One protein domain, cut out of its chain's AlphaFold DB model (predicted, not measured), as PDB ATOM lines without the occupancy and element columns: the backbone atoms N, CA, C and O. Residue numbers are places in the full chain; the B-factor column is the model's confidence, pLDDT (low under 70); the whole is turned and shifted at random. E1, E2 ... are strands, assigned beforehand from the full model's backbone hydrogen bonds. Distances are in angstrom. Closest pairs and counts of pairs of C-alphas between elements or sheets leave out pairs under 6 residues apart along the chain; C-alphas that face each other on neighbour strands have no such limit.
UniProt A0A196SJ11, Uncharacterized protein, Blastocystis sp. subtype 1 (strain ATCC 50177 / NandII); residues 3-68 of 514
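Overview. This is residues 3 to 68 of the 514 residues of an uncharacterized protein of Blastocystis sp. subtype 1 (strain ATCC 50177 / NandII) (UniProt A0A196SJ11). A single strongly twisted sheet of five strands winds to and fro as a meander, each strand the antiparallel neighbour of the one before, with no named helix over either face. E2 and E3 bend sharply, and beyond the bends their hairpin turns away from E4 and E5 as a two-stranded arm, while a long loop lies beyond short E1. The printed part has 66 residues, with strands E1 to E5 in the same order along the chain and across the sheet; the class is all strand. It is flat, 31 by 31 by 15 A, and only just loose, close to compact, with a radius of gyration of the C-alphas of 13.0 A.

Arrangement. Edge strand E1, residues 3 to 5, forms a hairpin with E2, residues 19 to 29; N 3 and O 22 are 2.8 A apart, within hydrogen-bond range. The pairing of E2 is staggered: residues 19 to 22 pair with E1, residues 22 to 29 with E3, residues 34 to 44. In hairpin E2 and E3, N 27 and O 36 are 2.8 A apart. E2 bends by 77 degrees at residue 24 and E3 by 104 degrees at residue 40. E3 and E4, residues 51 to 58, form a hairpin with N 41 and O 55 at 3.0 A. E4 bends by 58 degrees at residue 55. Its hairpin with edge strand E5, residues 61 to 67, has N 56 and O 64 at 3.0 A. E1 and E5 are apart.

Along the chain. E1 begins at C-alpha 3 (122.351, 155.127, 69.419). E2 measures 24.8 A, E3 21.1 A, E4 19.1 A and E5 15.1 A, ending at C-alpha 67 (125.425, 147.386, 86.515).

Size, cuts and confidence. The C-alphas farthest apart, of Ala 31 and Thr 48, are 34.6 A apart. The printed part has no cut; E1 to E2 is a long link of 13 residues. Confidence is under 70 at residues 6 to 18, 47 to 49, 66 and 68.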
ATOM      1  N   GLU A   3     123.760 155.395  69.679       82.25
ATOM      2  CA  GLU A   3     122.351 155.127  69.419       82.25
ATOM      3  C   GLU A   3     121.502 156.185  70.108       82.25
ATOM      4  O   GLU A   3     121.701 156.466  71.292       82.25
ATOM      5  N   TYR A   4     120.529 156.731  69.389       80.81
ATOM      6  CA  TYR A   4     119.601 157.712  69.929       80.81
ATOM      7  C   TYR A   4     118.178 157.185  69.837       80.81
ATOM      8  O   TYR A   4     117.783 156.639  68.805       80.81
ATOM      9  N   LYS A   5     117.394 157.413  70.887       77.88
ATOM     10  CA  LYS A   5     115.944 157.247  70.849       77.88
ATOM     11  C   LYS A   5     115.285 158.618  70.741       77.88
ATOM     12  O   LYS A   5     115.733 159.582  71.361       77.88
ATOM     13  N   VAL A   6     114.233 158.692  69.934       66.38
ATOM     14  CA  VAL A   6     113.421 159.897  69.732       66.38
ATOM     15  C   VAL A   6     112.107 159.711  70.483       66.38
ATOM     16  O   VAL A   6     111.547 158.614  70.474       66.38
ATOM     17  N   GLU A   7     111.633 160.755  71.161       64.75
ATOM     18  CA  GLU A   7     110.317 160.738  71.807       64.75
ATOM     19  C   GLU A   7     109.196 160.590  70.770       64.75
ATOM     20  O   GLU A   7     109.246 161.165  69.680       64.75
ATOM     21  N   GLU A   8     108.173 159.813  71.119       58.00
ATOM     22  CA  GLU A   8     107.037 159.534  70.243       58.00
ATOM     23  C   GLU A   8     106.321 160.845  69.862       58.00
ATOM     24  O   GLU A   8     105.910 161.620  70.725       58.00
ATOM     25  N   GLY A   9     106.230 161.132  68.557       59.56
ATOM     26  CA  GLY A   9     105.660 162.378  68.025       59.56
ATOM     27  C   GLY A   9     106.651 163.527  67.766       59.56
ATOM     28  O   GLY A   9     106.215 164.589  67.324       59.56
ATOM     29  N   LYS A  10     107.965 163.348  67.991       58.78
ATOM     30  CA  LYS A  10     109.000 164.365  67.702       58.78
ATOM     31  C   LYS A  10     109.886 164.013  66.497       58.78
ATOM     32  O   LYS A  10     110.074 162.853  66.146       58.78
ATOM     33  N   GLU A  11     110.442 165.037  65.845       62.47
ATOM     34  CA  GLU A  11     111.300 164.893  64.657       62.47
ATOM     35  C   GLU A  11     112.738 164.431  64.990       62.47
ATOM     36  O   GLU A  11     113.342 164.900  65.956       62.47
ATOM     37  N   ASN A  12     113.321 163.562  64.148       49.09
ATOM     38  CA  ASN A  12     114.668 162.975  64.321       49.09
ATOM     39  C   ASN A  12     115.817 163.826  63.713       49.09
ATOM     40  O   ASN A  12     116.996 163.466  63.755       49.09
ATOM     41  N   VAL A  13     115.503 164.973  63.106       57.19
ATOM     42  CA  VAL A  13     116.507 165.867  62.494       57.19
ATOM     43  C   VAL A  13     117.145 166.818  63.506       57.19
ATOM     44  O   VAL A  13     118.333 167.111  63.387       57.19
ATOM     45  N   SER A  14     116.401 167.248  64.527       59.34
ATOM     46  CA  SER A  14     116.907 168.159  65.555       59.34
ATOM     47  C   SER A  14     117.769 167.420  66.591       59.34
ATOM     48  O   SER A  14     117.281 166.480  67.223       59.34
ATOM     49  N   PRO A  15     119.024 167.850  66.842       57.72
ATOM     50  CA  PRO A  15     119.870 167.283  67.895       57.72
ATOM     51  C   PRO A  15     119.260 167.362  69.303       57.72
ATOM     52  O   PRO A  15     119.638 166.578  70.164       57.72
ATOM     53  N   LEU A  16     118.308 168.276  69.533       55.59
ATOM     54  CA  LEU A  16     117.613 168.460  70.816       55.59
ATOM     55  C   LEU A  16     116.608 167.341  71.136       55.59
ATOM     56  O   LEU A  16     116.215 167.196  72.286       55.59
ATOM     57  N   ASN A  17     116.197 166.562  70.133       63.31
ATOM     58  CA  ASN A  17     115.226 165.474  70.284       63.31
ATOM     59  C   ASN A  17     115.894 164.091  70.324       63.31
ATOM     60  O   ASN A  17     115.212 163.068  70.256       63.31
ATOM     61  N   ARG A  18     117.231 164.053  70.362       68.31
ATOM     62  CA  ARG A  18     118.024 162.827  70.326       68.31
ATOM     63  C   ARG A  18     118.520 162.501  71.726       68.31
ATOM     64  O   ARG A  18     119.488 163.093  72.191       68.31
ATOM     65  N   ASN A  19     117.890 161.520  72.363       74.62
ATOM     66  CA  ASN A  19     118.313 161.033  73.671       74.62
ATOM     67  C   ASN A  19     119.254 159.840  73.479       74.62
ATOM     68  O   ASN A  19     118.813 158.825  72.931       74.62
ATOM     69  N   PRO A  20     120.544 159.942  73.845       78.69
ATOM     70  CA  PRO A  20     121.471 158.830  73.699       78.69
ATOM     71  C   PRO A  20     121.044 157.685  74.620       78.69
ATOM     72  O   PRO A  20     120.819 157.885  75.809       78.69
ATOM     73  N   VAL A  21     120.914 156.486  74.056       87.06
ATOM     74  CA  VAL A  21     120.507 155.269  74.786       87.06
ATOM     75  C   VAL A  21     121.598 154.216  74.828       87.06
ATOM     76  O   VAL A  21     121.569 153.313  75.662       87.06
ATOM     77  N   TYR A  22     122.571 154.323  73.927       88.38
ATOM     78  CA  TYR A  22     123.704 153.423  73.883       88.38
ATOM     79  C   TYR A  22     124.899 154.089  73.210       88.38
ATOM     80  O   TYR A  22     124.752 154.767  72.195       88.38
ATOM     81  N   GLU A  23     126.090 153.852  73.738       85.62
ATOM     82  CA  GLU A  23     127.349 154.236  73.117       85.62
ATOM     83  C   GLU A  23     128.262 153.013  73.027       85.62
ATOM     84  O   GLU A  23     128.640 152.438  74.042       85.62
ATOM     85  N   GLY A  24     128.622 152.596  71.813       89.56
ATOM     86  CA  GLY A  24     129.497 151.438  71.629       89.56
ATOM     87  C   GLY A  24     129.684 151.007  70.178       89.56
ATOM     88  O   GLY A  24     129.402 151.761  69.234       89.56
ATOM     89  N   GLY A  25     130.217 149.802  69.998       85.94
ATOM     90  CA  GLY A  25     130.434 149.197  68.684       85.94
ATOM     91  C   GLY A  25     129.182 148.535  68.097       85.94
ATOM     92  O   GLY A  25     128.221 148.227  68.810       85.94
ATOM     93  N   TYR A  26     129.208 148.322  66.779       88.12
ATOM     94  CA  TYR A  26     128.178 147.622  66.006       88.12
ATOM     95  C   TYR A  26     128.819 146.690  64.980       88.12
ATOM     96  O   TYR A  26     129.881 146.998  64.439       88.12
ATOM     97  N   LEU A  27     128.134 145.592  64.674       88.38
ATOM     98  CA  LEU A  27     128.470 144.661  63.604       88.38
ATOM     99  C   LEU A  27     127.226 144.416  62.745       88.38
ATOM    100  O   LEU A  27     126.133 144.215  63.275       88.38
ATOM    101  N   TYR A  28     127.388 144.458  61.424       87.38
ATOM    102  CA  TYR A  28     126.312 144.138  60.490       87.38
ATOM    103  C   TYR A  28     126.047 142.629  60.491       87.38
ATOM    104  O   TYR A  28     126.984 141.840  60.365       87.38
ATOM    105  N   ASP A  29     124.786 142.236  60.643       86.44
ATOM    106  CA  ASP A  29     124.348 140.842  60.611       86.44
ATOM    107  C   ASP A  29     123.521 140.583  59.345       86.44
ATOM    108  O   ASP A  29     122.420 141.108  59.182       86.44
ATOM    109  N   GLU A  30     124.064 139.767  58.438       85.06
ATOM    110  CA  GLU A  30     123.445 139.479  57.136       85.06
ATOM    111  C   GLU A  30     122.115 138.720  57.268       85.06
ATOM    112  O   GLU A  30     121.199 138.940  56.479       85.06
ATOM    113  N   ALA A  31     121.968 137.877  58.296       83.50
ATOM    114  CA  ALA A  31     120.764 137.071  58.509       83.50
ATOM    115  C   ALA A  31     119.534 137.917  58.882       83.50
ATOM    116  O   ALA A  31     118.414 137.581  58.502       83.50
ATOM    117  N   THR A  32     119.738 139.017  59.611       82.38
ATOM    118  CA  THR A  32     118.676 139.958  60.016       82.38
ATOM    119  C   THR A  32     118.685 141.259  59.209       82.38
ATOM    120  O   THR A  32     117.814 142.103  59.410       82.38
ATOM    121  N   SER A  33     119.653 141.429  58.295       85.75
ATOM    122  CA  SER A  33     119.878 142.647  57.499       85.75
ATOM    123  C   SER A  33     119.917 143.929  58.345       85.75
ATOM    124  O   SER A  33     119.395 144.971  57.945       85.75
ATOM    125  N   SER A  34     120.530 143.865  59.531       85.31
ATOM    126  CA  SER A  34     120.545 144.967  60.501       85.31
ATOM    127  C   SER A  34     121.903 145.114  61.200       85.31
ATOM    128  O   SER A  34     122.704 144.181  61.242       85.31
ATOM    129  N   TYR A  35     122.188 146.306  61.736       83.88
ATOM    130  CA  TYR A  35     123.366 146.532  62.577       83.88
ATOM    131  C   TYR A  35     123.039 146.173  64.024       83.88
ATOM    132  O   TYR A  35     122.176 146.790  64.645       83.88
ATOM    133  N   LEU A  36     123.766 145.207  64.578       88.75
ATOM    134  CA  LEU A  36     123.601 144.754  65.953       88.75
ATOM    135  C   LEU A  36     124.741 145.285  66.824       88.75
ATOM    136  O   LEU A  36     125.888 145.336  66.382       88.75
ATOM    137  N   ARG A  37     124.444 145.647  68.077       92.00
ATOM    138  CA  ARG A  37     125.462 146.068  69.057       92.00
ATOM    139  C   ARG A  37     126.532 144.977  69.212       92.00
ATOM    140  O   ARG A  37     126.195 143.793  69.347       92.00
ATOM    141  N   TYR A  38     127.804 145.368  69.158       87.94
ATOM    142  CA  TYR A  38     128.944 144.449  69.163       87.94
ATOM    143  C   TYR A  38     130.201 145.089  69.772       87.94
ATOM    144  O   TYR A  38     130.548 146.213  69.417       87.94
ATOM    145  N   GLY A  39     130.919 144.353  70.621       81.81
ATOM    146  CA  GLY A  39     132.086 144.843  71.361       81.81
ATOM    147  C   GLY A  39     131.708 145.577  72.649       81.81
ATOM    148  O   GLY A  39     130.577 145.464  73.119       81.81
ATOM    149  N   GLU A  40     132.653 146.313  73.234       85.88
ATOM    150  CA  GLU A  40     132.407 147.107  74.446       85.88
ATOM    151  C   GLU A  40     131.401 148.238  74.180       85.88
ATOM    152  O   GLU A  40     131.468 148.930  73.152       85.88
ATOM    153  N   GLY A  41     130.467 148.428  75.112       86.25
ATOM    154  CA  GLY A  41     129.471 149.483  75.014       86.25
ATOM    155  C   GLY A  41     128.714 149.761  76.308       86.25
ATOM    156  O   GLY A  41     128.555 148.900  77.175       86.25
ATOM    157  N   VAL A  42     128.215 150.988  76.403       82.81
ATOM    158  CA  VAL A  42     127.519 151.544  77.563       82.81
ATOM    159  C   VAL A  42     126.052 151.760  77.218       82.81
ATOM    160  O   VAL A  42     125.726 152.410  76.230       82.81
ATOM    161  N   GLU A  43     125.160 151.227  78.044       86.75
ATOM    162  CA  GLU A  43     123.724 151.484  78.003       86.75
ATOM    163  C   GLU A  43     123.388 152.672  78.908       86.75
ATOM    164  O   GLU A  43     123.805 152.714  80.069       86.75
ATOM    165  N   ILE A  44     122.640 153.640  78.382       81.44
ATOM    166  CA  ILE A  44     122.372 154.930  79.030       81.44
ATOM    167  C   ILE A  44     120.890 155.002  79.400       81.44
ATOM    168  O   ILE A  44     120.015 154.701  78.585       81.44
ATOM    169  N   ASP A  45     120.600 155.393  80.639       78.12
ATOM    170  CA  ASP A  45     119.235 155.617  81.099       78.12
ATOM    171  C   ASP A  45     118.652 156.879  80.447       78.12
ATOM    172  O   ASP A  45     119.213 157.970  80.544       78.12
ATOM    173  N   MET A  46     117.507 156.731  79.780       71.56
ATOM    174  CA  MET A  46     116.873 157.815  79.022       71.56
ATOM    175  C   MET A  46     116.369 158.974  79.879       71.56
ATOM    176  O   MET A  46     116.249 160.081  79.363       71.56
ATOM    177  N   ASN A  47     116.037 158.733  81.148       64.69
ATOM    178  CA  ASN A  47     115.442 159.754  82.006       64.69
ATOM    179  C   ASN A  47     116.516 160.587  82.706       64.69
ATOM    180  O   ASN A  47     116.316 161.775  82.943       64.69
ATOM    181  N   THR A  48     117.647 159.966  83.047       66.94
ATOM    182  CA  THR A  48     118.733 160.630  83.781       66.94
ATOM    183  C   THR A  48     119.897 161.043  82.881       66.94
ATOM    184  O   THR A  48     120.670 161.922  83.253       66.94
ATOM    185  N   GLY A  49     120.036 160.434  81.698       69.88
ATOM    186  CA  GLY A  49     121.200 160.601  80.823       69.88
ATOM    187  C   GLY A  49     122.465 159.936  81.371       69.88
ATOM    188  O   GLY A  49     123.566 160.215  80.897       69.88
ATOM    189  N   ILE A  50     122.323 159.081  82.387       72.38
ATOM    190  CA  ILE A  50     123.432 158.460  83.103       72.38
ATOM    191  C   ILE A  50     123.623 157.017  82.625       72.38
ATOM    192  O   ILE A  50     122.661 156.300  82.353       72.38
ATOM    193  N   ALA A  51     124.878 156.577  82.539       72.88
ATOM    194  CA  ALA A  51     125.222 155.194  82.238       72.88
ATOM    195  C   ALA A  51     124.599 154.237  83.271       72.88
ATOM    196  O   ALA A  51     124.805 154.380  84.475       72.88
ATOM    197  N   LYS A  52     123.830 153.257  82.797       81.00
ATOM    198  CA  LYS A  52     123.124 152.269  83.621       81.00
ATOM    199  C   LYS A  52     123.826 150.919  83.630       81.00
ATOM    200  O   LYS A  52     123.787 150.211  84.632       81.00
ATOM    201  N   LYS A  53     124.430 150.537  82.506       82.44
ATOM    202  CA  LYS A  53     125.175 149.283  82.359       82.44
ATOM    203  C   LYS A  53     126.330 149.487  81.406       82.44
ATOM    204  O   LYS A  53     126.194 150.195  80.416       82.44
ATOM    205  N   GLU A  54     127.432 148.814  81.667       81.69
ATOM    206  CA  GLU A  54     128.563 148.739  80.747       81.69
ATOM    207  C   GLU A  54     128.929 147.279  80.525       81.69
ATOM    208  O   GLU A  54     128.866 146.476  81.458       81.69
ATOM    209  N   GLY A  55     129.312 146.924  79.302       82.69
ATOM    210  CA  GLY A  55     129.928 145.632  79.054       82.69
ATOM    211  C   GLY A  55     130.028 145.227  77.591       82.69
ATOM    212  O   GLY A  55     129.792 146.014  76.674       82.69
ATOM    213  N   GLU A  56     130.352 143.953  77.391       87.56
ATOM    214  CA  GLU A  56     130.650 143.367  76.088       87.56
ATOM    215  C   GLU A  56     129.374 142.833  75.415       87.56
ATOM    216  O   GLU A  56     128.660 141.971  75.952       87.56
ATOM    217  N   TRP A  57     129.104 143.319  74.203       86.50
ATOM    218  CA  TRP A  57     127.968 142.941  73.366       86.50
ATOM    219  C   TRP A  57     128.386 141.969  72.268       86.50
ATOM    220  O   TRP A  57     129.371 142.178  71.563       86.50
ATOM    221  N   VAL A  58     127.591 140.919  72.065       88.25
ATOM    222  CA  VAL A  58     127.782 139.957  70.976       88.25
ATOM    223  C   VAL A  58     126.440 139.711  70.301       88.25
ATOM    224  O   VAL A  58     125.511 139.189  70.920       88.25
ATOM    225  N   LYS A  59     126.352 140.076  69.016       86.25
ATOM    226  CA  LYS A  59     125.143 139.955  68.182       86.25
ATOM    227  C   LYS A  59     123.902 140.576  68.841       86.25
ATOM    228  O   LYS A  59     122.866 139.932  68.973       86.25
ATOM    229  N   GLY A  60     124.027 141.815  69.322       83.25
ATOM    230  CA  GLY A  60     122.917 142.566  69.918       83.25
ATOM    231  C   GLY A  60     122.525 142.123  71.329       83.25
ATOM    232  O   GLY A  60     121.656 142.738  71.935       83.25
ATOM    233  N   SER A  61     123.174 141.091  71.876       84.75
ATOM    234  CA  SER A  61     122.952 140.614  73.242       84.75
ATOM    235  C   SER A  61     124.166 140.892  74.120       84.75
ATOM    236  O   SER A  61     125.299 140.585  73.749       84.75
ATOM    237  N   MET A  62     123.928 141.422  75.314       83.25
ATOM    238  CA  MET A  62     124.967 141.687  76.308       83.25
ATOM    239  C   MET A  62     125.447 140.363  76.935       83.25
ATOM    240  O   MET A  62     124.631 139.583  77.430       83.25
ATOM    241  N   LYS A  63     126.755 140.067  76.881       81.00
ATOM    242  CA  LYS A  63     127.336 138.788  77.351       81.00
ATOM    243  C   LYS A  63     128.038 138.887  78.699       81.00
ATOM    244  O   LYS A  63     127.929 137.962  79.500       81.00
ATOM    245  N   LYS A  64     128.731 139.992  78.956       70.06
ATOM    246  CA  LYS A  64     129.315 140.343  80.255       70.06
ATOM    247  C   LYS A  64     128.951 141.779  80.541       70.06
ATOM    248  O   LYS A  64     128.970 142.578  79.613       70.06
ATOM    249  N   ASN A  65     128.605 142.094  81.782       75.50
ATOM    250  CA  ASN A  65     128.281 143.462  82.144       75.50
ATOM    251  C   ASN A  65     128.541 143.762  83.607       75.50
ATOM    252  O   ASN A  65     128.642 142.852  84.432       75.50
ATOM    253  N   VAL A  66     128.611 145.055  83.884       65.50
ATOM    254  CA  VAL A  66     128.535 145.620  85.217       65.50
ATOM    255  C   VAL A  66     127.363 146.592  85.253       65.50
ATOM    256  O   VAL A  66     127.224 147.450  84.377       65.50
ATOM    257  N   GLU A  67     126.494 146.428  86.249       73.75
ATOM    258  CA  GLU A  67     125.425 147.386  86.515       73.75
ATOM    259  C   GLU A  67     125.993 148.608  87.229       73.75
ATOM    260  O   GLU A  67     126.806 148.495  88.148       73.75
ATOM    261  N   LEU A  68     125.557 149.779  86.779       55.16
ATOM    262  CA  LEU A  68     125.964 151.064  87.308       55.16
ATOM    263  C   LEU A  68     124.807 151.646  88.129       55.16
ATOM    264  O   LEU A  68     123.692 151.821  87.640       55.16
TER     265      LEU A  68